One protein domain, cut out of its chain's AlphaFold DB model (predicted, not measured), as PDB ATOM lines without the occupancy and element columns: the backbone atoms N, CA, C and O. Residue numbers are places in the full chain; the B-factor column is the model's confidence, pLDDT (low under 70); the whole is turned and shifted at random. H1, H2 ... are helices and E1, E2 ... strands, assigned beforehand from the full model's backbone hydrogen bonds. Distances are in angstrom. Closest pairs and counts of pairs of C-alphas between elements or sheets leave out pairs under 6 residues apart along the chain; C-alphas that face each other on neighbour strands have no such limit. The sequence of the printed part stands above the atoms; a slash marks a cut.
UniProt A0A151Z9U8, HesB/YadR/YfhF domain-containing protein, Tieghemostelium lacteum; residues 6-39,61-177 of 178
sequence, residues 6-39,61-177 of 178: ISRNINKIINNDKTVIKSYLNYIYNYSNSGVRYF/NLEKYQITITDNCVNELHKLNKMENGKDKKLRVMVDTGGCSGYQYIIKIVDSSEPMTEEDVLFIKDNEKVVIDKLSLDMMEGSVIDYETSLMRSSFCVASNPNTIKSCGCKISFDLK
ATOM      1  N   ILE A   6     -30.756 -14.037 -10.072       43.16
ATOM      2  CA  ILE A   6     -31.169 -12.716  -9.574       43.16
ATOM      3  C   ILE A   6     -32.602 -12.361 -10.024       43.16
ATOM      4  O   ILE A   6     -33.389 -11.861  -9.226       43.16
ATOM      5  N   SER A   7     -33.017 -12.710 -11.248       39.72
ATOM      6  CA  SER A   7     -34.353 -12.335 -11.755       39.72
ATOM      7  C   SER A   7     -35.527 -13.144 -11.189       39.72
ATOM      8  O   SER A   7     -36.668 -12.706 -11.315       39.72
ATOM      9  N   ARG A   8     -35.303 -14.305 -10.554       39.50
ATOM     10  CA  ARG A   8     -36.411 -15.128 -10.021       39.50
ATOM     11  C   ARG A   8     -36.840 -14.745  -8.602       39.50
ATOM     12  O   ARG A   8     -37.996 -14.967  -8.258       39.50
ATOM     13  N   ASN A   9     -35.963 -14.121  -7.813       42.25
ATOM     14  CA  ASN A   9     -36.305 -13.674  -6.457       42.25
ATOM     15  C   ASN A   9     -36.922 -12.271  -6.405       42.25
ATOM     16  O   ASN A   9     -37.667 -11.982  -5.475       42.25
ATOM     17  N   ILE A  10     -36.702 -11.433  -7.424       45.88
ATOM     18  CA  ILE A  10     -37.305 -10.093  -7.483       45.88
ATOM     19  C   ILE A  10     -38.836 -10.205  -7.576       45.88
ATOM     20  O   ILE A  10     -39.540  -9.580  -6.791       45.88
ATOM     21  N   ASN A  11     -39.368 -11.099  -8.416       39.12
ATOM     22  CA  ASN A  11     -40.820 -11.249  -8.593       39.12
ATOM     23  C   ASN A  11     -41.563 -11.828  -7.377       39.12
ATOM     24  O   ASN A  11     -42.779 -11.677  -7.288       39.12
ATOM     25  N   LYS A  12     -40.861 -12.460  -6.428       42.81
ATOM     26  CA  LYS A  12     -41.473 -12.978  -5.192       42.81
ATOM     27  C   LYS A  12     -41.595 -11.905  -4.101       42.81
ATOM     28  O   LYS A  12     -42.438 -12.035  -3.222       42.81
ATOM     29  N   ILE A  13     -40.794 -10.840  -4.193       45.28
ATOM     30  CA  ILE A  13     -40.804  -9.690  -3.274       45.28
ATOM     31  C   ILE A  13     -41.822  -8.627  -3.730       45.28
ATOM     32  O   ILE A  13     -42.365  -7.908  -2.899       45.28
ATOM     33  N   ILE A  14     -42.165  -8.576  -5.026       44.16
ATOM     34  CA  ILE A  14     -43.084  -7.577  -5.617       44.16
ATOM     35  C   ILE A  14     -44.496  -7.578  -4.993       44.16
ATOM     36  O   ILE A  14     -45.193  -6.569  -5.083       44.16
ATOM     37  N   ASN A  15     -44.915  -8.650  -4.312       43.47
ATOM     38  CA  ASN A  15     -46.276  -8.754  -3.771       43.47
ATOM     39  C   ASN A  15     -46.450  -8.357  -2.299       43.47
ATOM     40  O   ASN A  15     -47.595  -8.268  -1.873       43.47
ATOM     41  N   ASN A  16     -45.387  -8.071  -1.538       47.91
ATOM     42  CA  ASN A  16     -45.527  -7.673  -0.132       47.91
ATOM     43  C   ASN A  16     -44.775  -6.367   0.156       47.91
ATOM     44  O   ASN A  16     -43.554  -6.295   0.082       47.91
ATOM     45  N   ASP A  17     -45.558  -5.345   0.498       49.31
ATOM     46  CA  ASP A  17     -45.160  -4.019   0.974       49.31
ATOM     47  C   ASP A  17     -44.372  -3.111   0.018       49.31
ATOM     48  O   ASP A  17     -43.142  -2.998   0.029       49.31
ATOM     49  N   LYS A  18     -45.137  -2.293  -0.719       42.16
ATOM     50  CA  LYS A  18     -44.651  -1.141  -1.500       42.16
ATOM     51  C   LYS A  18     -43.770  -0.189  -0.671       42.16
ATOM     52  O   LYS A  18     -42.920   0.492  -1.235       42.16
ATOM     53  N   THR A  19     -43.943  -0.157   0.648       41.66
ATOM     54  CA  THR A  19     -43.170   0.643   1.611       41.66
ATOM     55  C   THR A  19     -41.731   0.146   1.757       41.66
ATOM     56  O   THR A  19     -40.801   0.949   1.757       41.66
ATOM     57  N   VAL A  20     -41.532  -1.177   1.796       43.81
ATOM     58  CA  VAL A  20     -40.205  -1.806   1.908       43.81
ATOM     59  C   VAL A  20     -39.435  -1.649   0.602       43.81
ATOM     60  O   VAL A  20     -38.272  -1.258   0.618       43.81
ATOM     61  N   ILE A  21     -40.100  -1.847  -0.540       46.25
ATOM     62  CA  ILE A  21     -39.488  -1.642  -1.861       46.25
ATOM     63  C   ILE A  21     -39.115  -0.169  -2.057       46.25
ATOM     64  O   ILE A  21     -38.030   0.123  -2.547       46.25
ATOM     65  N   LYS A  22     -39.969   0.773  -1.638       37.81
ATOM     66  CA  LYS A  22     -39.669   2.210  -1.725       37.81
ATOM     67  C   LYS A  22     -38.517   2.607  -0.801       37.81
ATOM     68  O   LYS A  22     -37.668   3.379  -1.225       37.81
ATOM     69  N   SER A  23     -38.444   2.041   0.405       39.34
ATOM     70  CA  SER A  23     -37.303   2.211   1.315       39.34
ATOM     71  C   SER A  23     -36.010   1.650   0.714       39.34
ATOM     72  O   SER A  23     -35.002   2.343   0.676       39.34
ATOM     73  N   TYR A  24     -36.053   0.448   0.130       40.50
ATOM     74  CA  TYR A  24     -34.898  -0.197  -0.498       40.50
ATOM     75  C   TYR A  24     -34.429   0.525  -1.771       40.50
ATOM     76  O   TYR A  24     -33.233   0.720  -1.974       40.50
ATOM     77  N   LEU A  25     -35.356   0.987  -2.613       41.72
ATOM     78  CA  LEU A  25     -35.037   1.788  -3.796       41.72
ATOM     79  C   LEU A  25     -34.502   3.168  -3.416       41.72
ATOM     80  O   LEU A  25     -33.569   3.640  -4.055       41.72
ATOM     81  N   ASN A  26     -35.038   3.794  -2.365       42.62
ATOM     82  CA  ASN A  26     -34.516   5.058  -1.852       42.62
ATOM     83  C   ASN A  26     -33.139   4.861  -1.201       42.62
ATOM     84  O   ASN A  26     -32.253   5.684  -1.379       42.62
ATOM     85  N   TYR A  27     -32.919   3.742  -0.510       45.19
ATOM     86  CA  TYR A  27     -31.609   3.340  -0.005       45.19
ATOM     87  C   TYR A  27     -30.605   3.189  -1.154       45.19
ATOM     88  O   TYR A  27     -29.550   3.807  -1.097       45.19
ATOM     89  N   ILE A  28     -30.943   2.469  -2.230       47.66
ATOM     90  CA  ILE A  28     -30.074   2.316  -3.413       47.66
ATOM     91  C   ILE A  28     -29.843   3.659  -4.121       47.66
ATOM     92  O   ILE A  28     -28.719   3.961  -4.518       47.66
ATOM     93  N   TYR A  29     -30.883   4.478  -4.274       41.72
ATOM     94  CA  TYR A  29     -30.787   5.781  -4.929       41.72
ATOM     95  C   TYR A  29     -29.892   6.744  -4.141       41.72
ATOM     96  O   TYR A  29     -28.981   7.347  -4.709       41.72
ATOM     97  N   ASN A  30     -30.075   6.827  -2.821       42.41
ATOM     98  CA  ASN A  30     -29.192   7.602  -1.953       42.41
ATOM     99  C   ASN A  30     -27.780   7.009  -1.945       42.41
ATOM    100  O   ASN A  30     -26.820   7.761  -2.044       42.41
ATOM    101  N   TYR A  31     -27.623   5.682  -1.952       39.62
ATOM    102  CA  TYR A  31     -26.322   5.011  -2.058       39.62
ATOM    103  C   TYR A  31     -25.571   5.355  -3.353       39.62
ATOM    104  O   TYR A  31     -24.351   5.462  -3.344       39.62
ATOM    105  N   SER A  32     -26.287   5.560  -4.463       39.00
ATOM    106  CA  SER A  32     -25.683   5.958  -5.741       39.00
ATOM    107  C   SER A  32     -25.277   7.437  -5.817       39.00
ATOM    108  O   SER A  32     -24.423   7.777  -6.630       39.00
ATOM    109  N   ASN A  33     -25.860   8.297  -4.970       36.94
ATOM    110  CA  ASN A  33     -25.634   9.750  -4.974       36.94
ATOM    111  C   ASN A  33     -24.841  10.264  -3.753       36.94
ATOM    112  O   ASN A  33     -24.304  11.368  -3.791       36.94
ATOM    113  N   SER A  34     -24.731   9.470  -2.686       43.81
ATOM    114  CA  SER A  34     -23.844   9.730  -1.546       43.81
ATOM    115  C   SER A  34     -22.421   9.386  -1.971       43.81
ATOM    116  O   SER A  34     -22.209   8.330  -2.563       43.81
ATOM    117  N   GLY A  35     -21.419  10.214  -1.678       51.12
ATOM    118  CA  GLY A  35     -20.025   9.839  -1.939       51.12
ATOM    119  C   GLY A  35     -19.589   8.687  -1.040       51.12
ATOM    120  O   GLY A  35     -19.075   8.917   0.051       51.12
ATOM    121  N   VAL A  36     -19.835   7.454  -1.483       49.34
ATOM    122  CA  VAL A  36     -19.500   6.230  -0.756       49.34
ATOM    123  C   VAL A  36     -17.996   5.996  -0.825       49.34
ATOM    124  O   VAL A  36     -17.427   5.872  -1.910       49.34
ATOM    125  N   ARG A  37     -17.351   5.888   0.340       57.53
ATOM    126  CA  ARG A  37     -15.927   5.557   0.449       57.53
ATOM    127  C   ARG A  37     -15.738   4.183   1.068       57.53
ATOM    128  O   ARG A  37     -16.242   3.923   2.155       57.53
ATOM    129  N   TYR A  38     -14.979   3.328   0.392       46.25
ATOM    130  CA  TYR A  38     -14.627   1.996   0.876       46.25
ATOM    131  C   TYR A  38     -13.203   1.993   1.424       46.25
ATOM    132  O   TYR A  38     -12.273   2.396   0.726       46.25
ATOM    133  N   PHE A  39     -13.028   1.491   2.642       45.38
ATOM    134  CA  PHE A  39     -11.726   1.269   3.261       45.38
ATOM    135  C   PHE A  39     -11.529  -0.236   3.404       45.38
ATOM    136  O   PHE A  39     -12.309  -0.911   4.067       45.38
ATOM    137  N   ASN A  61     -14.592  17.490  -4.559       39.72
ATOM    138  CA  ASN A  61     -14.489  17.762  -3.113       39.72
ATOM    139  C   ASN A  61     -14.619  16.516  -2.219       39.72
ATOM    140  O   ASN A  61     -14.132  16.513  -1.091       39.72
ATOM    141  N   LEU A  62     -15.224  15.427  -2.706       46.59
ATOM    142  CA  LEU A  62     -15.395  14.190  -1.932       46.59
ATOM    143  C   LEU A  62     -14.218  13.210  -2.049       46.59
ATOM    144  O   LEU A  62     -14.320  12.113  -1.521       46.59
ATOM    145  N   GLU A  63     -13.098  13.579  -2.670       49.94
ATOM    146  CA  GLU A  63     -11.818  12.877  -2.458       49.94
ATOM    147  C   GLU A  63     -10.994  13.512  -1.327       49.94
ATOM    148  O   GLU A  63     -10.053  12.898  -0.831       49.94
ATOM    149  N   LYS A  64     -11.392  14.701  -0.848       60.00
ATOM    150  CA  LYS A  64     -10.628  15.492   0.122       60.00
ATOM    151  C   LYS A  64     -10.525  14.811   1.486       60.00
ATOM    152  O   LYS A  64      -9.430  14.730   2.014       60.00
ATOM    153  N   TYR A  65     -11.645  14.288   2.000       72.44
ATOM    154  CA  TYR A  65     -11.706  13.845   3.398       72.44
ATOM    155  C   TYR A  65     -11.127  12.459   3.757       72.44
ATOM    156  O   TYR A  65     -11.743  11.431   3.478       72.44
ATOM    157  N   GLN A  66      -9.984  12.395   4.425       84.31
ATOM    158  CA  GLN A  66      -9.380  11.172   4.946       84.31
ATOM    159  C   GLN A  66      -9.877  10.876   6.366       84.31
ATOM    160  O   GLN A  66      -9.422  11.474   7.333       84.31
ATOM    161  N   ILE A  67     -10.770   9.896   6.516       87.69
ATOM    162  CA  ILE A  67     -11.191   9.374   7.825       87.69
ATOM    163  C   ILE A  67     -10.723   7.932   7.955       87.69
ATOM    164  O   ILE A  67     -10.913   7.126   7.046       87.69
ATOM    165  N   THR A  68     -10.136   7.594   9.100       90.38
ATOM    166  CA  THR A  68      -9.726   6.224   9.412       90.38
ATOM    167  C   THR A  68     -10.726   5.586  10.364       90.38
ATOM    168  O   THR A  68     -11.033   6.144  11.413       90.38
ATOM    169  N   ILE A  69     -11.207   4.390  10.032       91.31
ATOM    170  CA  ILE A  69     -12.037   3.568  10.921       91.31
ATOM    171  C   ILE A  69     -11.173   2.403  11.401       91.31
ATOM    172  O   ILE A  69     -10.597   1.684  10.578       91.31
ATOM    173  N   THR A  70     -11.045   2.214  12.714       92.81
ATOM    174  CA  THR A  70     -10.247   1.115  13.282       92.81
ATOM    175  C   THR A  70     -10.944  -0.237  13.129       92.81
ATOM    176  O   THR A  70     -12.155  -0.322  12.930       92.81
ATOM    177  N   ASP A  71     -10.178  -1.322  13.239       92.25
ATOM    178  CA  ASP A  71     -10.742  -2.678  13.255       92.25
ATOM    179  C   ASP A  71     -11.617  -2.908  14.497       92.25
ATOM    180  O   ASP A  71     -12.623  -3.604  14.421       92.25
ATOM    181  N   ASN A  72     -11.291  -2.285  15.634       93.81
ATOM    182  CA  ASN A  72     -12.099  -2.381  16.853       93.81
ATOM    183  C   ASN A  72     -13.498  -1.788  16.659       93.81
ATOM    184  O   ASN A  72     -14.480  -2.407  17.068       93.81
ATOM    185  N   CYS A  73     -13.596  -0.630  15.997       93.44
ATOM    186  CA  CYS A  73     -14.876  -0.007  15.664       93.44
ATOM    187  C   CYS A  73     -15.743  -0.930  14.798       93.44
ATOM    188  O   CYS A  73     -16.900  -1.190  15.132       93.44
ATOM    189  N   VAL A  74     -15.158  -1.477  13.730       93.25
ATOM    190  CA  VAL A  74     -15.820  -2.429  12.825       93.25
ATOM    191  C   VAL A  74     -16.256  -3.685  13.570       93.25
ATOM    192  O   VAL A  74     -17.409  -4.093  13.478       93.25
ATOM    193  N   ASN A  75     -15.354  -4.288  14.344       93.69
ATOM    194  CA  ASN A  75     -15.632  -5.516  15.076       93.69
ATOM    195  C   ASN A  75     -16.801  -5.343  16.045       93.69
ATOM    196  O   ASN A  75     -17.618  -6.253  16.179       93.69
ATOM    197  N   GLU A  76     -16.894  -4.195  16.716       94.25
ATOM    198  CA  GLU A  76     -18.001  -3.934  17.626       94.25
ATOM    199  C   GLU A  76     -19.316  -3.663  16.887       94.25
ATOM    200  O   GLU A  76     -20.338  -4.237  17.261       94.25
ATOM    201  N   LEU A  77     -19.307  -2.873  15.805       92.12
ATOM    202  CA  LEU A  77     -20.497  -2.682  14.961       92.12
ATOM    203  C   LEU A  77     -21.023  -4.013  14.422       92.12
ATOM    204  O   LEU A  77     -22.212  -4.308  14.536       92.12
ATOM    205  N   HIS A  78     -20.122  -4.866  13.951       92.06
ATOM    206  CA  HIS A  78     -20.460  -6.189  13.459       92.06
ATOM    207  C   HIS A  78     -21.040  -7.102  14.548       92.06
ATOM    208  O   HIS A  78     -21.995  -7.841  14.300       92.06
ATOM    209  N   LYS A  79     -20.516  -7.052  15.784       91.19
ATOM    210  CA  LYS A  79     -21.121  -7.771  16.921       91.19
ATOM    211  C   LYS A  79     -22.530  -7.264  17.218       91.19
ATOM    212  O   LYS A  79     -23.428  -8.084  17.392       91.19
ATOM    213  N   LEU A  80     -22.723  -5.945  17.257       90.25
ATOM    214  CA  LEU A  80     -24.029  -5.332  17.504       90.25
ATOM    215  C   LEU A  80     -25.043  -5.750  16.431       90.25
ATOM    216  O   LEU A  80     -26.135  -6.206  16.764       90.25
ATOM    217  N   ASN A  81     -24.648  -5.704  15.159       88.50
ATOM    218  CA  ASN A  81     -25.486  -6.115  14.032       88.50
ATOM    219  C   ASN A  81     -25.829  -7.612  14.062       88.50
ATOM    220  O   ASN A  81     -26.957  -7.998  13.754       88.50
ATOM    221  N   LYS A  82     -24.903  -8.470  14.510       88.69
ATOM    222  CA  LYS A  82     -25.179  -9.901  14.710       88.69
ATOM    223  C   LYS A  82     -26.168 -10.184  15.838       88.69
ATOM    224  O   LYS A  82     -26.920 -11.149  15.737       88.69
ATOM    225  N   MET A  83     -26.155  -9.390  16.908       84.88
ATOM    226  CA  MET A  83     -27.046  -9.595  18.055       84.88
ATOM    227  C   MET A  83     -28.493  -9.180  17.763       84.88
ATOM    228  O   MET A  83     -29.416  -9.744  18.345       84.88
ATOM    229  N   GLU A  84     -28.714  -8.225  16.858       77.31
ATOM    230  CA  GLU A  84     -30.039  -7.636  16.624       77.31
ATOM    231  C   GLU A  84     -30.879  -8.302  15.517       77.31
ATOM    232  O   GLU A  84     -31.826  -7.700  15.009       77.31
ATOM    233  N   ASN A  85     -30.600  -9.570  15.184       64.56
ATOM    234  CA  ASN A  85     -31.456 -10.449  14.367       64.56
ATOM    235  C   ASN A  85     -32.069  -9.785  13.109       64.56
ATOM    236  O   ASN A  85     -33.269  -9.898  12.855       64.56
ATOM    237  N   GLY A  86     -31.241  -9.118  12.299       61.31
ATOM    238  CA  GLY A  86     -31.640  -8.593  10.985       61.31
ATOM    239  C   GLY A  86     -32.003  -7.108  10.947       61.31
ATOM    240  O   GLY A  86     -32.478  -6.634   9.916       61.31
ATOM    241  N   LYS A  87     -31.771  -6.364  12.035       75.81
ATOM    242  CA  LYS A  87     -31.734  -4.897  11.993       75.81
ATOM    243  C   LYS A  87     -30.303  -4.432  11.778       75.81
ATOM    244  O   LYS A  87     -29.534  -4.319  12.729       75.81
ATOM    245  N   ASP A  88     -29.959  -4.166  10.523       85.12
ATOM    246  CA  ASP A  88     -28.687  -3.530  10.195       85.12
ATOM    247  C   ASP A  88     -28.650  -2.142  10.833       85.12
ATOM    248  O   ASP A  88     -29.517  -1.302  10.582       85.12
ATOM    249  N   LYS A  89     -27.626  -1.879  11.634       90.75
ATOM    250  CA  LYS A  89     -27.335  -0.576  12.219       90.75
ATOM    251  C   LYS A  89     -26.097   0.021  11.580       90.75
ATOM    252  O   LYS A  89     -25.217  -0.673  11.072       90.75
ATOM    253  N   LYS A  90     -26.038   1.345  11.616       92.00
ATOM    254  CA  LYS A  90     -24.899   2.143  11.174       92.00
ATOM    255  C   LYS A  90     -24.507   3.118  12.274       92.00
ATOM    256  O   LYS A  90     -25.341   3.545  13.075       92.00
ATOM    257  N   LEU A  91     -23.234   3.480  12.307       94.50
ATOM    258  CA  LEU A  91     -22.745   4.528  13.190       94.50
ATOM    259  C   LEU A  91     -22.982   5.881  12.524       94.50
ATOM    260  O   LEU A  91     -22.646   6.049  11.358       94.50
ATOM    261  N   ARG A  92     -23.531   6.851  13.248       94.88
ATOM    262  CA  ARG A  92     -23.626   8.244  12.814       94.88
ATOM    263  C   ARG A  92     -22.769   9.104  13.729       94.88
ATOM    264  O   ARG A  92     -22.926   9.035  14.950       94.88
ATOM    265  N   VAL A  93     -21.876   9.892  13.146       93.81
ATOM    266  CA  VAL A  93     -20.981  10.796  13.867       93.81
ATOM    267  C   VAL A  93     -21.225  12.220  13.405       93.81
ATOM    268  O   VAL A  93     -21.313  12.475  12.211       93.81
ATOM    269  N   MET A  94     -21.348  13.124  14.368       92.94
ATOM    270  CA  MET A  94     -21.550  14.548  14.142       92.94
ATOM    271  C   MET A  94     -20.719  15.330  15.155       92.94
ATOM    272  O   MET A  94     -20.355  14.815  16.217       92.94
ATOM    273  N   VAL A  95     -20.463  16.587  14.854       90.75
ATOM    274  CA  VAL A  95     -19.871  17.569  15.750       90.75
ATOM    275  C   VAL A  95     -20.914  18.644  15.993       90.75
ATOM    276  O   VAL A  95     -21.516  19.168  15.063       90.75
ATOM    277  N   ASP A  96     -21.114  18.972  17.260       89.00
ATOM    278  CA  ASP A  96     -22.035  20.018  17.681       89.00
ATOM    279  C   ASP A  96     -21.285  21.100  18.460       89.00
ATOM    280  O   ASP A  96     -20.246  20.839  19.079       89.00
ATOM    281  N   THR A  97     -21.812  22.320  18.436       84.00
ATOM    282  CA  THR A  97     -21.269  23.445  19.198       84.00
ATOM    283  C   THR A  97     -21.718  23.315  20.652       84.00
ATOM    284  O   THR A  97     -22.887  23.527  20.972       84.00
ATOM    285  N   GLY A  98     -20.808  22.931  21.545       79.12
ATOM    286  CA  GLY A  98     -21.137  22.648  22.941       79.12
ATOM    287  C   GLY A  98     -19.970  22.105  23.767       79.12
ATOM    288  O   GLY A  98     -18.868  21.883  23.273       79.12
ATOM    289  N   GLY A  99     -20.217  21.883  25.061       69.44
ATOM    290  CA  GLY A  99     -19.209  21.409  26.016       69.44
ATOM    291  C   GLY A  99     -18.255  22.504  26.517       69.44
ATOM    292  O   GLY A  99     -18.290  23.647  26.071       69.44
ATOM    293  N   CYS A 100     -17.378  22.162  27.468       65.56
ATOM    294  CA  CYS A 100     -16.465  23.128  28.104       65.56
ATOM    295  C   CYS A 100     -15.416  23.735  27.151       65.56
ATOM    296  O   CYS A 100     -14.778  24.720  27.511       65.56
ATOM    297  N   SER A 101     -15.207  23.131  25.978       66.25
ATOM    298  CA  SER A 101     -14.142  23.487  25.028       66.25
ATOM    299  C   SER A 101     -14.660  23.994  23.677       66.25
ATOM    300  O   SER A 101     -13.853  24.246  22.792       66.25
ATOM    301  N   GLY A 102     -15.976  24.172  23.520       80.94
ATOM    302  CA  GLY A 102     -16.590  24.773  22.330       80.94
ATOM    303  C   GLY A 102     -17.198  23.778  21.339       80.94
ATOM    304  O   GLY A 102     -18.241  24.088  20.766       80.94
ATOM    305  N   TYR A 103     -16.621  22.581  21.190       86.69
ATOM    306  CA  TYR A 103     -17.164  21.523  20.330       86.69
ATOM    307  C   TYR A 103     -17.267  20.178  21.051       86.69
ATOM    308  O   TYR A 103     -16.446  19.843  21.913       86.69
ATOM    309  N   GLN A 104     -18.259  19.377  20.661       87.44
ATOM    310  CA  GLN A 104     -18.451  18.016  21.155       87.44
ATOM    311  C   GLN A 104     -18.791  17.033  20.035       87.44
ATOM    312  O   GLN A 104     -19.519  17.370  19.104       87.44
ATOM    313  N   TYR A 105     -18.302  15.798  20.155       90.44
ATOM    314  CA  TYR A 105     -18.699  14.711  19.266       90.44
ATOM    315  C   TYR A 105     -20.015  14.097  19.730       90.44
ATOM    316  O   TYR A 105     -20.158  13.680  20.882       90.44
ATOM    317  N   ILE A 106     -20.953  13.966  18.803       91.50
ATOM    318  CA  ILE A 106     -22.188  13.218  18.981       91.50
ATOM    319  C   ILE A 106     -22.077  11.950  18.147       91.50
ATOM    320  O   ILE A 106     -22.124  11.989  16.921       91.50
ATOM    321  N   ILE A 107     -21.947  10.814  18.830       93.25
ATOM    322  CA  ILE A 107     -21.877   9.498  18.198       93.25
ATOM    323  C   ILE A 107     -23.130   8.717  18.570       93.25
ATOM    324  O   ILE A 107     -23.437   8.536  19.750       93.25
ATOM    325  N   LYS A 108     -23.864   8.264  17.557       93.25
ATOM    326  CA  LYS A 108     -25.118   7.525  17.717       93.25
ATOM    327  C   LYS A 108     -25.098   6.270  16.867       93.25
ATOM    328  O   LYS A 108     -24.595   6.271  15.750       93.25
ATOM    329  N   ILE A 109     -25.693   5.211  17.392       92.81
ATOM    330  CA  ILE A 109     -26.010   4.024  16.607       92.81
ATOM    331  C   ILE A 109     -27.432   4.218  16.102       92.81
ATOM    332  O   ILE A 109     -28.353   4.381  16.903       92.81
ATOM    333  N   VAL A 110     -27.596   4.220  14.788       92.31
ATOM    334  CA  VAL A 110     -28.884   4.435  14.134       92.31
ATOM    335  C   VAL A 110     -29.233   3.247  13.253       92.31
ATOM    336  O   VAL A 110     -28.358   2.490  12.830       92.31
ATOM    337  N   ASP A 111     -30.521   3.062  12.988       89.81
ATOM    338  CA  ASP A 111     -30.977   2.018  12.077       89.81
ATOM    339  C   ASP A 111     -30.495   2.333  10.649       89.81
ATOM    340  O   ASP A 111     -30.478   3.489  10.212       89.81
ATOM    341  N   SER A 112     -30.076   1.318   9.896       85.44
ATOM    342  CA  SER A 112     -29.616   1.508   8.521       85.44
ATOM    343  C   SER A 112     -30.738   1.990   7.592       85.44
ATOM    344  O   SER A 112     -30.419   2.525   6.527       85.44
ATOM    345  N   SER A 113     -32.009   1.834   7.980       83.69
ATOM    346  CA  SER A 113     -33.180   2.386   7.285       83.69
ATOM    347  C   SER A 113     -33.368   3.892   7.483       83.69
ATOM    348  O   SER A 113     -34.105   4.506   6.709       83.69
ATOM    349  N   GLU A 114     -32.703   4.507   8.470       85.19
ATOM    350  CA  GLU A 114     -32.765   5.955   8.664       85.19
ATOM    351  C   GLU A 114     -32.226   6.664   7.409       85.19
ATOM    352  O   GLU A 114     -31.115   6.340   6.956       85.19
ATOM    353  N   PRO A 115     -32.991   7.599   6.813       79.06
ATOM    354  CA  PRO A 115     -32.599   8.235   5.566       79.06
ATOM    355  C   PRO A 115     -31.294   9.009   5.746       79.06
ATOM    356  O   PRO A 115     -31.067   9.658   6.762       79.06
ATOM    357  N   MET A 116     -30.436   8.921   4.736       85.00
ATOM    358  CA  MET A 116     -29.274   9.792   4.614       85.00
ATOM    359  C   MET A 116     -29.667  11.019   3.806       85.00
ATOM    360  O   MET A 116     -30.485  10.916   2.888       85.00
ATOM    361  N   THR A 117     -29.089  12.160   4.149       83.38
ATOM    362  CA  THR A 117     -29.251  13.391   3.374       83.38
ATOM    363  C   THR A 117     -28.089  13.555   2.397       83.38
ATOM    364  O   THR A 117     -27.072  12.868   2.479       83.38
ATOM    365  N   GLU A 118     -28.209  14.497   1.466       78.81
ATOM    366  CA  GLU A 118     -27.094  14.895   0.596       78.81
ATOM    367  C   GLU A 118     -25.942  15.566   1.362       78.81
ATOM    368  O   GLU A 118     -24.846  15.730   0.823       78.81
ATOM    369  N   GLU A 119     -26.177  15.949   2.615       83.19
ATOM    370  CA  GLU A 119     -25.172  16.482   3.530       83.19
ATOM    371  C   GLU A 119     -24.436  15.381   4.292       83.19
ATOM    372  O   GLU A 119     -23.533  15.687   5.057       83.19
ATOM    373  N   ASP A 120     -24.757  14.111   4.052       87.00
ATOM    374  CA  ASP A 120     -24.086  12.978   4.671       87.00
ATOM    375  C   ASP A 120     -23.048  12.343   3.742       87.00
ATOM    376  O   ASP A 120     -23.212  12.252   2.523       87.00
ATOM    377  N   VAL A 121     -21.981  11.820   4.340       86.62
ATOM    378  CA  VAL A 121     -20.969  11.011   3.658       86.62
ATOM    379  C   VAL A 121     -20.897   9.639   4.308       86.62
ATOM    380  O   VAL A 121     -20.808   9.513   5.530       86.62
ATOM    381  N   LEU A 122     -20.945   8.600   3.470       87.38
ATOM    382  CA  LEU A 122     -20.914   7.203   3.889       87.38
ATOM    383  C   LEU A 122     -19.499   6.635   3.773       87.38
ATOM    384  O   LEU A 122     -18.925   6.571   2.685       87.38
ATOM    385  N   PHE A 123     -18.989   6.132   4.887       86.38
ATOM    386  CA  PHE A 123     -17.753   5.377   4.990       86.38
ATOM    387  C   PHE A 123     -18.105   3.913   5.254       86.38
ATOM    388  O   PHE A 123     -18.877   3.602   6.160       86.38
ATOM    389  N   ILE A 124     -17.557   3.011   4.446       86.31
ATOM    390  CA  ILE A 124     -17.779   1.570   4.549       86.31
ATOM    391  C   ILE A 124     -16.441   0.890   4.786       86.31
ATOM    392  O   ILE A 124     -15.500   1.078   4.012       86.31
ATOM    393  N   LYS A 125     -16.373   0.064   5.827       84.75
ATOM    394  CA  LYS A 125     -15.224  -0.795   6.109       84.75
ATOM    395  C   LYS A 125     -15.723  -2.163   6.552       84.75
ATOM    396  O   LYS A 125     -16.540  -2.243   7.459       84.75
ATOM    397  N   ASP A 126     -15.267  -3.214   5.872       84.00
ATOM    398  CA  ASP A 126     -15.641  -4.611   6.141       84.00
ATOM    399  C   ASP A 126     -17.163  -4.826   6.302       84.00
ATOM    400  O   ASP A 126     -17.624  -5.520   7.201       84.00
ATOM    401  N   ASN A 127     -17.945  -4.212   5.403       84.06
ATOM    402  CA  ASN A 127     -19.420  -4.177   5.369       84.06
ATOM    403  C   ASN A 127     -20.117  -3.382   6.485       84.06
ATOM    404  O   ASN A 127     -21.335  -3.209   6.420       84.06
ATOM    405  N   GLU A 128     -19.375  -2.823   7.435       88.88
ATOM    406  CA  GLU A 128     -19.917  -1.926   8.450       88.88
ATOM    407  C   GLU A 128     -19.956  -0.481   7.949       88.88
ATOM    408  O   GLU A 128     -19.098  -0.033   7.182       88.88
ATOM    409  N   LYS A 129     -20.994   0.249   8.368       90.06
ATOM    410  CA  LYS A 129     -21.330   1.578   7.842       90.06
ATOM    411  C   LYS A 129     -21.146   2.652   8.904       90.06
ATOM    412  O   LYS A 129     -21.725   2.568   9.988       90.06
ATOM    413  N   VAL A 130     -20.422   3.705   8.543       91.56
ATOM    414  CA  VAL A 130     -20.255   4.925   9.334       91.56
ATOM    415  C   VAL A 130     -20.678   6.121   8.489       91.56
ATOM    416  O   VAL A 130     -20.243   6.274   7.353       91.56
ATOM    417  N   VAL A 131     -21.543   6.968   9.029       92.75
ATOM    418  CA  VAL A 131     -22.077   8.162   8.374       92.75
ATOM    419  C   VAL A 131     -21.616   9.391   9.134       92.75
ATOM    420  O   VAL A 131     -21.721   9.428  10.358       92.75
ATOM    421  N   ILE A 132     -21.123  10.390   8.408       91.50
ATOM    422  CA  ILE A 132     -20.680  11.667   8.970       91.50
ATOM    423  C   ILE A 132     -21.299  12.788   8.144       91.50
ATOM    424  O   ILE A 132     -21.267  12.717   6.914       91.50
ATOM    425  N   ASP A 133     -21.859  13.806   8.792       90.25
ATOM    426  CA  ASP A 133     -22.331  14.995   8.082       90.25
ATOM    427  C   ASP A 133     -21.151  15.840   7.565       90.25
ATOM    428  O   ASP A 133     -20.060  15.868   8.141       90.25
ATOM    429  N   LYS A 134     -21.353  16.534   6.445       85.81
ATOM    430  CA  LYS A 134     -20.325  17.311   5.738       85.81
ATOM    431  C   LYS A 134     -19.732  18.427   6.594       85.81
ATOM    432  O   LYS A 134     -18.528  18.647   6.520       85.81
ATOM    433  N   LEU A 135     -20.547  19.101   7.408       86.50
ATOM    434  CA  LEU A 135     -20.067  20.158   8.305       86.50
ATOM    435  C   LEU A 135     -19.088  19.588   9.337       86.50
ATOM    436  O   LEU A 135     -18.038  20.169   9.605       86.50
ATOM    437  N   SER A 136     -19.404  18.411   9.868       89.69
ATOM    438  CA  SER A 136     -18.542  17.692  10.798       89.69
ATOM    439  C   SER A 136     -17.282  17.155  10.140       89.69
ATOM    440  O   SER A 136     -16.227  17.157  10.771       89.69
ATOM    441  N   LEU A 137     -17.346  16.747   8.870       87.69
ATOM    442  CA  LEU A 137     -16.177  16.256   8.140       87.69
ATOM    443  C   LEU A 137     -15.048  17.276   8.041       87.69
ATOM    444  O   LEU A 137     -13.896  16.898   8.239       87.69
ATOM    445  N   ASP A 138     -15.358  18.552   7.802       85.81
ATOM    446  CA  ASP A 138     -14.340  19.609   7.765       85.81
ATOM    447  C   ASP A 138     -13.570  19.710   9.091       85.81
ATOM    448  O   ASP A 138     -12.359  19.923   9.104       85.81
ATOM    449  N   MET A 139     -14.255  19.491  10.214       86.50
ATOM    450  CA  MET A 139     -13.663  19.515  11.556       86.50
ATOM    451  C   MET A 139     -12.977  18.196  11.926       86.50
ATOM    452  O   MET A 139     -12.097  18.166  12.789       86.50
ATOM    453  N   MET A 140     -13.373  17.098  11.288       87.81
ATOM    454  CA  MET A 140     -12.903  15.744  11.571       87.81
ATOM    455  C   MET A 140     -11.868  15.244  10.571       87.81
ATOM    456  O   MET A 140     -11.466  14.085  10.646       87.81
ATOM    457  N   GLU A 141     -11.397  16.084   9.662       87.62
ATOM    458  CA  GLU A 141     -10.476  15.642   8.631       87.62
ATOM    459  C   GLU A 141      -9.193  15.012   9.196       87.62
ATOM    460  O   GLU A 141      -8.559  15.576  10.084       87.62
ATOM    461  N   GLY A 142      -8.817  13.828   8.711       85.25
ATOM    462  CA  GLY A 142      -7.683  13.050   9.227       85.25
ATOM    463  C   GLY A 142      -7.959  12.302  10.539       85.25
ATOM    464  O   GLY A 142      -7.030  11.742  11.126       85.25
ATOM    465  N   SER A 143      -9.199  12.301  11.036       91.38
ATOM    466  CA  SER A 143      -9.537  11.680  12.323       91.38
ATOM    467  C   SER A 143      -9.610  10.158  12.266       91.38
ATOM    468  O   SER A 143      -9.860   9.546  11.224       91.38
ATOM    469  N   VAL A 144      -9.451   9.551  13.442       91.56
ATOM    470  CA  VAL A 144      -9.568   8.111  13.669       91.56
ATOM    471  C   VAL A 144     -10.802   7.829  14.524       91.56
ATOM    472  O   VAL A 144     -10.870   8.255  15.680       91.56
ATOM    473  N   ILE A 145     -11.765   7.100  13.965       93.56
ATOM    474  CA  ILE A 145     -12.961   6.619  14.664       93.56
ATOM    475  C   ILE A 145     -12.671   5.228  15.222       93.56
ATOM    476  O   ILE A 145     -12.264   4.330  14.480       93.56
ATOM    477  N   ASP A 146     -12.897   5.061  16.522       94.00
ATOM    478  CA  ASP A 146     -12.565   3.851  17.264       94.00
ATOM    479  C   ASP A 146     -13.699   3.414  18.203       94.00
ATOM    480  O   ASP A 146     -14.696   4.115  18.407       94.00
ATOM    481  N   TYR A 147     -13.537   2.230  18.783       93.94
ATOM    482  CA  TYR A 147     -14.318   1.763  19.913       93.94
ATOM    483  C   TYR A 147     -13.395   1.527  21.106       93.94
ATOM    484  O   TYR A 147     -12.593   0.591  21.125       93.94
ATOM    485  N   GLU A 148     -13.511   2.386  22.116       90.31
ATOM    486  CA  GLU A 148     -12.718   2.283  23.336       90.31
ATOM    487  C   GLU A 148     -13.414   1.331  24.305       90.31
ATOM    488  O   GLU A 148     -14.575   1.531  24.659       90.31
ATOM    489  N   THR A 149     -12.688   0.302  24.746       89.81
ATOM    490  CA  THR A 149     -13.109  -0.603  25.818       89.81
ATOM    491  C   THR A 149     -12.160  -0.440  26.996       89.81
ATOM    492  O   THR A 149     -10.972  -0.744  26.903       89.81
ATOM    493  N   SER A 150     -12.684   0.046  28.114       87.19
ATOM    494  CA  SER A 150     -11.973   0.225  29.380       87.19
ATOM    495  C   SER A 150     -12.773  -0.404  30.517       87.19
ATOM    496  O   SER A 150     -13.953  -0.710  30.359       87.19
ATOM    497  N   LEU A 151     -12.161  -0.551  31.696       86.94
ATOM    498  CA  LEU A 151     -12.845  -1.105  32.872       86.94
ATOM    499  C   LEU A 151     -14.099  -0.304  33.266       86.94
ATOM    500  O   LEU A 151     -15.039  -0.862  33.820       86.94
ATOM    501  N   MET A 152     -14.110   1.003  32.987       82.31
ATOM    502  CA  MET A 152     -15.195   1.902  33.390       82.31
ATOM    503  C   MET A 152     -16.168   2.246  32.258       82.31
ATOM    504  O   MET A 152     -17.261   2.736  32.531       82.31
ATOM    505  N   ARG A 153     -15.781   2.042  30.994       81.81
ATOM    506  CA  ARG A 153     -16.566   2.474  29.833       81.81
ATOM    507  C   ARG A 153     -16.222   1.672  28.584       81.81
ATOM    508  O   ARG A 153     -15.044   1.547  28.252       81.81
ATOM    509  N   SER A 154     -17.261   1.275  27.854       90.50
ATOM    510  CA  SER A 154     -17.171   0.779  26.479       90.50
ATOM    511  C   SER A 154     -18.028   1.661  25.580       90.50
ATOM    512  O   SER A 154     -19.223   1.822  25.832       90.50
ATOM    513  N   SER A 155     -17.422   2.343  24.610       91.94
ATOM    514  CA  SER A 155     -18.121   3.358  23.818       91.94
ATOM    515  C   SER A 155     -17.389   3.657  22.515       91.94
ATOM    516  O   SER A 155     -16.160   3.663  22.467       91.94
ATOM    517  N   PHE A 156     -18.155   3.967  21.469       93.62
ATOM    518  CA  PHE A 156     -17.604   4.552  20.251       93.62
ATOM    519  C   PHE A 156     -17.056   5.947  20.547       93.62
ATOM    520  O   PHE A 156     -17.685   6.730  21.264       93.62
ATOM    521  N   CYS A 157     -15.889   6.258  19.994       91.62
ATOM    522  CA  CYS A 157     -15.216   7.527  20.217       91.62
ATOM    523  C   CYS A 157     -14.399   7.957  18.995       91.62
ATOM    524  O   CYS A 157     -14.096   7.170  18.098       91.62
ATOM    525  N   VAL A 158     -14.026   9.233  18.975       90.94
ATOM    526  CA  VAL A 158     -12.987   9.737  18.075       90.94
ATOM    527  C   VAL A 158     -11.671   9.659  18.844       90.94
ATOM    528  O   VAL A 158     -11.453  10.417  19.788       90.94
ATOM    529  N   ALA A 159     -10.819   8.696  18.492       86.88
ATOM    530  CA  ALA A 159      -9.585   8.404  19.225       86.88
ATOM    531  C   ALA A 159      -8.498   9.460  18.994       86.88
ATOM    532  O   ALA A 159      -7.717   9.762  19.897       86.88
ATOM    533  N   SER A 160      -8.451  10.022  17.786       85.62
ATOM    534  CA  SER A 160      -7.519  11.076  17.396       85.62
ATOM    535  C   SER A 160      -8.179  11.977  16.362       85.62
ATOM    536  O   SER A 160      -8.841  11.477  15.454       85.62
ATOM    537  N   ASN A 161      -7.979  13.287  16.487       87.38
ATOM    538  CA  ASN A 161      -8.352  14.262  15.470       87.38
ATOM    539  C   ASN A 161      -7.216  15.296  15.329       87.38
ATOM    540  O   ASN A 161      -6.975  16.061  16.274       87.38
ATOM    541  N   PRO A 162      -6.513  15.347  14.179       83.75
ATOM    542  CA  PRO A 162      -5.379  16.251  13.987       83.75
ATOM    543  C   PRO A 162      -5.779  17.734  14.011       83.75
ATOM    544  O   PRO A 162      -4.930  18.576  14.321       83.75
ATOM    545  N   ASN A 163      -7.054  18.054  13.779       81.88
ATOM    546  CA  ASN A 163      -7.589  19.416  13.805       81.88
ATOM    547  C   ASN A 163      -7.861  19.927  15.226       81.88
ATOM    548  O   ASN A 163      -8.319  21.054  15.388       81.88
ATOM    549  N   THR A 164      -7.571  19.139  16.265       74.50
ATOM    550  CA  THR A 164      -7.804  19.541  17.661       74.50
ATOM    551  C   THR A 164      -6.545  20.096  18.324       74.50
ATOM    552  O   THR A 164      -5.448  19.560  18.148       74.50
ATOM    553  N   ILE A 165      -6.681  21.195  19.076       62.12
ATOM    554  CA  ILE A 165      -5.602  21.769  19.907       62.12
ATOM    555  C   ILE A 165      -5.570  21.071  21.269       62.12
ATOM    556  O   ILE A 165      -4.502  20.764  21.798       62.12
ATOM    557  N   LYS A 166      -6.753  20.853  21.856       61.47
ATOM    558  CA  LYS A 166      -6.940  20.266  23.185       61.47
ATOM    559  C   LYS A 166      -8.155  19.349  23.168       61.47
ATOM    560  O   LYS A 166      -9.229  19.754  22.732       61.47
ATOM    561  N   SER A 167      -7.993  18.142  23.694       60.47
ATOM    562  CA  SER A 167      -9.089  17.227  24.012       60.47
ATOM    563  C   SER A 167      -9.303  17.213  25.525       60.47
ATOM    564  O   SER A 167      -8.342  17.041  26.278       60.47
ATOM    565  N   CYS A 168     -10.544  17.376  25.989       57.34
ATOM    566  CA  CYS A 168     -10.867  17.171  27.403       57.34
ATOM    567  C   CYS A 168     -10.616  15.697  27.776       57.34
ATOM    568  O   CYS A 168     -10.815  14.813  26.944       57.34
ATOM    569  N   GLY A 169     -10.203  15.405  29.015       57.44
ATOM    570  CA  GLY A 169      -9.816  14.052  29.456       57.44
ATOM    571  C   GLY A 169     -10.891  12.968  29.272       57.44
ATOM    572  O   GLY A 169     -10.573  11.785  29.282       57.44
ATOM    573  N   CYS A 170     -12.151  13.355  29.049       58.22
ATOM    574  CA  CYS A 170     -13.259  12.451  28.738       58.22
ATOM    575  C   CYS A 170     -13.452  12.151  27.236       58.22
ATOM    576  O   CYS A 170     -14.368  11.404  26.902       58.22
ATOM    577  N   LYS A 171     -12.637  12.740  26.341       63.53
ATOM    578  CA  LYS A 171     -12.638  12.567  24.868       63.53
ATOM    579  C   LYS A 171     -13.961  12.884  24.144       63.53
ATOM    580  O   LYS A 171     -14.104  12.579  22.964       63.53
ATOM    581  N   ILE A 172     -14.925  13.515  24.820       67.25
ATOM    582  CA  ILE A 172     -16.223  13.901  24.229       67.25
ATOM    583  C   ILE A 172     -16.193  15.330  23.669       67.25
ATOM    584  O   ILE A 172     -16.925  15.632  22.732       67.25
ATOM    585  N   SER A 173     -15.330  16.196  24.206       69.75
ATOM    586  CA  SER A 173     -15.240  17.609  23.819       69.75
ATOM    587  C   SER A 173     -13.817  18.017  23.458       69.75
ATOM    588  O   SER A 173     -12.849  17.497  24.027       69.75
ATOM    589  N   PHE A 174     -13.698  18.964  22.530       73.00
ATOM    590  CA  PHE A 174     -12.424  19.432  21.993       73.00
ATOM    591  C   PHE A 174     -12.493  20.890  21.524       73.00
ATOM    592  O   PHE A 174     -13.573  21.463  21.400       73.00
ATOM    593  N   ASP A 175     -11.316  21.460  21.269       73.12
ATOM    594  CA  ASP A 175     -11.130  22.789  20.682       73.12
ATOM    595  C   ASP A 175     -10.415  22.676  19.326       73.12
ATOM    596  O   ASP A 175      -9.489  21.866  19.179       73.12
ATOM    597  N   LEU A 176     -10.841  23.468  18.343       70.38
ATOM    598  CA  LEU A 176     -10.342  23.424  16.966       70.38
ATOM    599  C   LEU A 176      -9.089  24.281  16.784       70.38
ATOM    600  O   LEU A 176      -8.984  25.387  17.311       70.38
ATOM    601  N   LYS A 177      -8.148  23.791  15.973       67.94
ATOM    602  CA  LYS A 177      -7.020  24.577  15.459       67.94
ATOM    603  C   LYS A 177      -7.568  25.655  14.524       67.94
ATOM    604  O   LYS A 177      -8.063  25.325  13.452       67.94
TER     605      LYS A 177
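Overview. This is residues 6 to 39 and 61 to 177 of the 178 residues of the protein "HesB/YadR/YfhF domain-containing protein" of Tieghemostelium lacteum (UniProt A0A151Z9U8). A strongly twisted sheet of seven strands, curled like part of a barrel, has helices H3 and H4 over one face, and the separate hairpin of E6 and E7 packs on H3 and E3. From this body an arm made by H1 and H2 reaches away, with residues 6 to 12 and 14 to 19 sticking out. The printed part has 151 residues, with four named helices and nine named strands in the order H1 H2 E1 H3 E2 E3 E4 E5 H4 E6 E7 E8 E9; the class is mixed, helices and strands. The large sheet is mixed, in the order E1 E4 E5 E2 E3 E9 E8. The whole is only just compact, close to loose, with a radius of gyration of the C-alphas of 17.3 A and spans of 56 by 38 by 25 A.

Along the chain. H1, residues 6 to 13, begins at C-alpha 6 (-31.169, -12.716, -9.574). H2 is residues 18 to 33, 22.2 A long, and E1 is residues 37 to 39. After the cut come H3, residues 71 to 83, 18.3 A, E2, residues 89 to 97, 25.7 A, and E3, residues 103 to 111, 25.3 A. E4 is residues 120 to 125, E5 residues 128 to 133, and H4 begins at C-alpha 134 (-20.325, 17.311, 5.738) and ends at residue 140. E6 is residues 144 to 149, E7 residues 154 to 160, E8 residues 164 to 167, and E9, residues 173 to 176, ends at C-alpha 176 (-10.342, 23.424, 16.966).

Arrangement. H1 is not on the large sheet; H2 is only just not on it, with 4 pairs of C-alphas within 10 A. E1 is parallel to E4, with N 37 and O 122 2.9 A apart. H3 and H4 on one face of the sheet make two layers, helices over strands. H3 has a height over the sheet of 7.9 A; its closest C-alpha pair with E6 is Cys 73 and Tyr 147, 4.6 A. E2 and E3 form a hairpin, N 92 to O 108 2.8 A, and E5 is parallel to E2, N 93 to O 131 2.8 A. E4 and E5 form a hairpin, N 121 to O 132 2.8 A. The closest C-alphas of E2 and H4 are Val 95 and Ser 136, 5.1 A. In the hairpin of E6 and E7, N 146 and O 157 are 2.9 A apart. E9 is antiparallel to E3, N 174 to O 103 3.0 A, and forms a hairpin with E8, N 165 to O 175 2.9 A. In H2 and H3 every O i to N i+4 pair is within hydrogen-bond range; H4 has 2 of 3, and H1 0 of 4 beside 2 of 5 O i to N i+3 pairs.

Size, cuts and confidence. The C-alphas of Arg 8 and Cys 100, the two farthest apart, are 57.6 A from each other. Residues 40 to 60 are not printed, and C-alphas 39 and 61 are 17.9 A apart across the cut. Of the links printed whole, none is long. The mean pLDDT of the printed part is 74.3; it is under 70 at residues 6 to 39, 61 to 64, 85 to 86, 99 to 101, 165 to 173 and 177.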